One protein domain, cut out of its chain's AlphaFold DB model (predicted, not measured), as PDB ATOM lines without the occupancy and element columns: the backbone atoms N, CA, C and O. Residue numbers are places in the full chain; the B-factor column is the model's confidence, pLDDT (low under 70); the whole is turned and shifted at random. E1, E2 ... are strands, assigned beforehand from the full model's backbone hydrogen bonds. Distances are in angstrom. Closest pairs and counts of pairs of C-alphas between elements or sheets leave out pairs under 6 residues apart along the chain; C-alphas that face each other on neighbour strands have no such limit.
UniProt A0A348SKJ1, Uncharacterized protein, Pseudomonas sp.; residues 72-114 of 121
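Overview. This is residues 72 to 114 of the 121 residues of an uncharacterized protein of Pseudomonas sp. (UniProt A0A348SKJ1). A long two-stranded hairpin, E1 and E2 side by side, makes one end of a rod, and a looped head of residues 81 to 104 with no named element makes the other. Both strands bend along their length, and the first and last printed residues lie near each other at the end away from the head. The printed part has 43 residues, with no named helix and two named strands, E1 then E2, in one antiparallel sheet of order E1 - E2. The class is all strand, though under half of the residues are in named elements. The whole is loose, with a radius of gyration of the C-alphas of 12.9 A and spans of 41 by 18 by 13 A.

Arrangement. Begin at E1, residues 72 to 80, and look across to E2, residues 105 to 113: they are antiparallel neighbours forming a hairpin, with 152 degrees between their directions. Near the first printed residue, N 72 and O 112 are within hydrogen-bond range at 2.9 A. Farther along, N 79 and O 106 are within range at 2.8 A. The C-alphas of Ala 80 and Phe 105 face each other at 4.1 A. E1 bends by 54 degrees at residue 77, and E2 bends by 56 degrees at residue 110.

Along the chain. Find C-alpha 72 at (27.606, -50.155, -11.239); from there E1 runs 22.5 A to C-alpha 80 at (9.480, -36.799, -11.271). Pass through residues 81 to 104 to reach E2, which runs 23.6 A from C-alpha 105 to C-alpha 113 at (27.144, -52.414, -5.174).

Size, cuts and confidence. Look to Gly 89 and Leu 114 for the two C-alphas farthest apart, 41.9 A. The C-alphas of Thr 72 and Leu 114, first and last printed, are 6.1 A apart. The 24 residues between E1 and E2 form a long link. The printed part has no cut, its mean pLDDT is 96.1, and no printed residue is under 70.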
ATOM      1  N   THR A  72      28.138 -50.805 -10.030       95.81
ATOM      2  CA  THR A  72      27.606 -50.155 -11.239       95.81
ATOM      3  C   THR A  72      27.085 -48.766 -10.895       95.81
ATOM      4  O   THR A  72      26.800 -48.460  -9.740       95.81
ATOM      5  N   CYS A  73      27.022 -47.883 -11.891       95.69
ATOM      6  CA  CYS A  73      26.445 -46.557 -11.714       95.69
ATOM      7  C   CYS A  73      24.927 -46.636 -11.889       95.69
ATOM      8  O   CYS A  73      24.466 -47.020 -12.963       95.69
ATOM      9  N   GLU A  74      24.174 -46.240 -10.868       94.81
ATOM     10  CA  GLU A  74      22.710 -46.284 -10.869       94.81
ATOM     11  C   GLU A  74      22.115 -44.892 -10.642       94.81
ATOM     12  O   GLU A  74      22.722 -44.034  -9.991       94.81
ATOM     13  N   LYS A  75      20.899 -44.671 -11.157       96.19
ATOM     14  CA  LYS A  75      20.124 -43.464 -10.840       96.19
ATOM     15  C   LYS A  75      19.751 -43.479  -9.362       96.19
ATOM     16  O   LYS A  75      19.167 -44.443  -8.873       96.19
ATOM     17  N   THR A  76      19.996 -42.373  -8.675       95.75
ATOM     18  CA  THR A  76      19.567 -42.168  -7.288       95.75
ATOM     19  C   THR A  76      18.642 -40.966  -7.189       95.75
ATOM     20  O   THR A  76      18.653 -40.085  -8.048       95.75
ATOM     21  N   ASN A  77      17.817 -40.915  -6.141       94.56
ATOM     22  CA  ASN A  77      16.988 -39.745  -5.830       94.56
ATOM     23  C   ASN A  77      16.131 -39.261  -7.018       94.56
ATOM     24  O   ASN A  77      16.058 -38.063  -7.289       94.56
ATOM     25  N   VAL A  78      15.520 -40.196  -7.759       96.31
ATOM     26  CA  VAL A  78      14.665 -39.862  -8.905       96.31
ATOM     27  C   VAL A  78      13.449 -39.081  -8.410       96.31
ATOM     28  O   VAL A  78      12.617 -39.610  -7.673       96.31
ATOM     29  N   ARG A  79      13.342 -37.820  -8.829       95.94
ATOM     30  CA  ARG A  79      12.182 -36.955  -8.608       95.94
ATOM     31  C   ARG A  79      11.524 -36.705  -9.950       95.94
ATOM     32  O   ARG A  79      12.155 -36.127 -10.829       95.94
ATOM     33  N   ALA A  80      10.284 -37.153 -10.107       96.50
ATOM     34  CA  ALA A  80       9.480 -36.799 -11.271       96.50
ATOM     35  C   ALA A  80       9.206 -35.290 -11.288       96.50
ATOM     36  O   ALA A  80       9.172 -34.657 -10.228       96.50
ATOM     37  N   ARG A  81       9.007 -34.737 -12.484       96.75
ATOM     38  CA  ARG A  81       8.546 -33.362 -12.663       96.75
ATOM     39  C   ARG A  81       7.212 -33.161 -11.926       96.75
ATOM     40  O   ARG A  81       6.312 -33.989 -12.102       96.75
ATOM     41  N   PRO A  82       7.072 -32.105 -11.106       96.06
ATOM     42  CA  PRO A  82       5.791 -31.732 -10.524       96.06
ATOM     43  C   PRO A  82       4.739 -31.407 -11.599       96.06
ATOM     44  O   PRO A  82       5.091 -31.133 -12.749       96.06
ATOM     45  N   PRO A  83       3.446 -31.421 -11.245       95.81
ATOM     46  CA  PRO A  83       2.391 -30.868 -12.087       95.81
ATOM     47  C   PRO A  83       2.682 -29.420 -12.517       95.81
ATOM     48  O   PRO A  83       3.253 -28.646 -11.755       95.81
ATOM     49  N   GLU A  84       2.246 -29.027 -13.718       94.06
ATOM     50  CA  GLU A  84       2.481 -27.665 -14.236       94.06
ATOM     51  C   GLU A  84       1.820 -26.565 -13.387       94.06
ATOM     52  O   GLU A  84       2.251 -25.422 -13.433       94.06
ATOM     53  N   ASP A  85       0.785 -26.873 -12.597       96.06
ATOM     54  CA  ASP A  85       0.187 -25.919 -11.653       96.06
ATOM     55  C   ASP A  85       1.017 -25.709 -10.374       96.06
ATOM     56  O   ASP A  85       0.744 -24.778  -9.615       96.06
ATOM     57  N   GLU A  86       2.048 -26.529 -10.160       95.94
ATOM     58  CA  GLU A  86       3.035 -26.398  -9.082       95.94
ATOM     59  C   GLU A  86       4.362 -25.785  -9.563       95.94
ATOM     60  O   GLU A  86       5.271 -25.599  -8.754       95.94
ATOM     61  N   ILE A  87       4.471 -25.460 -10.857       96.50
ATOM     62  CA  ILE A  87       5.636 -24.819 -11.473       96.50
ATOM     63  C   ILE A  87       5.237 -23.409 -11.906       96.50
ATOM     64  O   ILE A  87       4.249 -23.202 -12.610       96.50
ATOM     65  N   ASP A  88       5.988 -22.410 -11.458       95.69
ATOM     66  CA  ASP A  88       5.709 -21.025 -11.813       95.69
ATOM     67  C   ASP A  88       6.132 -20.684 -13.256       95.69
ATOM     68  O   ASP A  88       6.766 -21.462 -13.967       95.69
ATOM     69  N   GLY A  89       5.779 -19.478 -13.711       94.31
ATOM     70  CA  GLY A  89       6.103 -19.020 -15.067       94.31
ATOM     71  C   GLY A  89       7.599 -18.815 -15.340       94.31
ATOM     72  O   GLY A  89       7.964 -18.546 -16.484       94.31
ATOM     73  N   GLU A  90       8.455 -18.912 -14.320       96.00
ATOM     74  CA  GLU A  90       9.915 -18.892 -14.453       96.00
ATOM     75  C   GLU A  90      10.518 -20.308 -14.401       96.00
ATOM     76  O   GLU A  90      11.732 -20.467 -14.549       96.00
ATOM     77  N   GLY A  91       9.680 -21.339 -14.257       96.31
ATOM     78  CA  GLY A  91      10.076 -22.738 -14.224       96.31
ATOM     79  C   GLY A  91      10.512 -23.223 -12.844       96.31
ATOM     80  O   GLY A  91      11.233 -24.211 -12.782       96.31
ATOM     81  N   TYR A  92      10.143 -22.566 -11.745       97.50
ATOM     82  CA  TYR A  92      10.497 -22.999 -10.387       97.50
ATOM     83  C   TYR A  92       9.317 -23.668  -9.682       97.50
ATOM     84  O   TYR A  92       8.180 -23.218  -9.806       97.50
ATOM     85  N   ASP A  93       9.589 -24.734  -8.926       96.38
ATOM     86  CA  ASP A  93       8.590 -25.340  -8.041       96.38
ATOM     87  C   ASP A  93       8.503 -24.633  -6.673       96.38
ATOM     88  O   ASP A  93       9.262 -23.709  -6.362       96.38
ATOM     89  N   GLN A  94       7.579 -25.087  -5.821       94.44
ATOM     90  CA  GLN A  94       7.382 -24.549  -4.466       94.44
ATOM     91  C   GLN A  94       8.599 -24.687  -3.532       94.44
ATOM     92  O   GLN A  94       8.683 -23.966  -2.535       94.44
ATOM     93  N   ASP A  95       9.526 -25.598  -3.841       94.69
ATOM     94  CA  ASP A  95      10.755 -25.820  -3.075       94.69
ATOM     95  C   ASP A  95      11.915 -24.943  -3.596       94.69
ATOM     96  O   ASP A  95      12.991 -24.906  -2.994       94.69
ATOM     97  N   GLY A  96      11.691 -24.189  -4.682       95.31
ATOM     98  CA  GLY A  96      12.682 -23.334  -5.332       95.31
ATOM     99  C   GLY A  96      13.593 -24.082  -6.304       95.31
ATOM    100  O   GLY A  96      14.635 -23.549  -6.698       95.31
ATOM    101  N   ASP A  97      13.232 -25.302  -6.705       96.44
ATOM    102  CA  ASP A  97      13.985 -26.076  -7.684       96.44
ATOM    103  C   ASP A  97      13.556 -25.711  -9.112       96.44
ATOM    104  O   ASP A  97      12.382 -25.770  -9.465       96.44
ATOM    105  N   TYR A  98      14.526 -25.405  -9.978       96.69
ATOM    106  CA  TYR A  98      14.264 -25.070 -11.383       96.69
ATOM    107  C   TYR A  98      14.005 -26.307 -12.252       96.69
ATOM    108  O   TYR A  98      14.834 -27.219 -12.297       96.69
ATOM    109  N   TRP A  99      12.902 -26.330 -12.985       97.44
ATOM    110  CA  TRP A  99      12.415 -27.398 -13.848       97.44
ATOM    111  C   TRP A  99      12.264 -26.911 -15.295       97.44
ATOM    112  O   TRP A  99      11.212 -26.405 -15.687       97.44
ATOM    113  N   ALA A 100      13.294 -27.136 -16.117       95.19
ATOM    114  CA  ALA A 100      13.215 -26.871 -17.557       95.19
ATOM    115  C   ALA A 100      12.051 -27.652 -18.188       95.19
ATOM    116  O   ALA A 100      11.800 -28.786 -17.781       95.19
ATOM    117  N   GLU A 101      11.324 -27.056 -19.135       93.50
ATOM    118  CA  GLU A 101      10.080 -27.616 -19.699       93.50
ATOM    119  C   GLU A 101      10.256 -29.039 -20.257       93.50
ATOM    120  O   GLU A 101       9.341 -29.853 -20.186       93.50
ATOM    121  N   GLU A 102      11.442 -29.369 -20.767       95.94
ATOM    122  CA  GLU A 102      11.768 -30.672 -21.343       95.94
ATOM    123  C   GLU A 102      12.174 -31.753 -20.320       95.94
ATOM    124  O   GLU A 102      12.482 -32.881 -20.709       95.94
ATOM    125  N   TRP A 103      12.227 -31.434 -19.022       96.50
ATOM    126  CA  TRP A 103      12.650 -32.380 -17.983       96.50
ATOM    127  C   TRP A 103      11.470 -33.157 -17.404       96.50
ATOM    128  O   TRP A 103      10.702 -32.610 -16.618       96.50
ATOM    129  N   ASP A 104      11.407 -34.460 -17.691       96.69
ATOM    130  CA  ASP A 104      10.430 -35.386 -17.090       96.69
ATOM    131  C   ASP A 104      10.759 -35.750 -15.631       96.69
ATOM    132  O   ASP A 104       9.883 -36.100 -14.838       96.69
ATOM    133  N   PHE A 105      12.041 -35.721 -15.267       96.94
ATOM    134  CA  PHE A 105      12.530 -36.012 -13.922       96.94
ATOM    135  C   PHE A 105      13.932 -35.429 -13.720       96.94
ATOM    136  O   PHE A 105      14.652 -35.132 -14.674       96.94
ATOM    137  N   LYS A 106      14.351 -35.339 -12.461       96.00
ATOM    138  CA  LYS A 106      15.742 -35.126 -12.044       96.00
ATOM    139  C   LYS A 106      16.212 -36.336 -11.253       96.00
ATOM    140  O   LYS A 106      15.417 -36.976 -10.567       96.00
ATOM    141  N   CYS A 107      17.497 -36.653 -11.321       97.25
ATOM    142  CA  CYS A 107      18.100 -37.685 -10.486       97.25
ATOM    143  C   CYS A 107      19.582 -37.390 -10.241       97.25
ATOM    144  O   CYS A 107      20.215 -36.646 -10.991       97.25
ATOM    145  N   GLY A 108      20.126 -37.990  -9.188       96.88
ATOM    146  CA  GLY A 108      21.560 -38.165  -9.009       96.88
ATOM    147  C   GLY A 108      22.046 -39.453  -9.672       96.88
ATOM    148  O   GLY A 108      21.258 -40.239 -10.204       96.88
ATOM    149  N   TYR A 109      23.357 -39.663  -9.613       97.50
ATOM    150  CA  TYR A 109      24.014 -40.891 -10.043       97.50
ATOM    151  C   TYR A 109      25.083 -41.266  -9.028       97.50
ATOM    152  O   TYR A 109      25.898 -40.424  -8.646       97.50
ATOM    153  N   GLU A 110      25.085 -42.523  -8.598       97.44
ATOM    154  CA  GLU A 110      26.034 -43.033  -7.609       97.44
ATOM    155  C   GLU A 110      26.512 -44.433  -7.992       97.44
ATOM    156  O   GLU A 110      25.775 -45.213  -8.597       97.44
ATOM    157  N   LEU A 111      27.747 -44.768  -7.604       97.50
ATOM    158  CA  LEU A 111      28.234 -46.141  -7.669       97.50
ATOM    159  C   LEU A 111      27.555 -46.962  -6.573       97.50
ATOM    160  O   LEU A 111      27.794 -46.737  -5.387       97.50
ATOM    161  N   GLN A 112      26.739 -47.925  -6.980       96.81
ATOM    162  CA  GLN A 112      26.039 -48.851  -6.100       96.81
ATOM    163  C   GLN A 112      26.652 -50.249  -6.212       96.81
ATOM    164  O   GLN A 112      27.101 -50.629  -7.296       96.81
ATOM    165  N   PRO A 113      26.712 -51.025  -5.115       96.75
ATOM    166  CA  PRO A 113      27.144 -52.414  -5.174       96.75
ATOM    167  C   PRO A 113      26.309 -53.209  -6.178       96.75
ATOM    168  O   PRO A 113      25.123 -52.937  -6.354       96.75
ATOM    169  N   LEU A 114      26.915 -54.221  -6.800       95.69
ATOM    170  CA  LEU A 114      26.213 -55.041  -7.786       95.69
ATOM    171  C   LEU A 114      24.926 -55.657  -7.226       95.69
ATOM    172  O   LEU A 114      24.932 -56.342  -6.200       95.69
TER     173      LEU A 114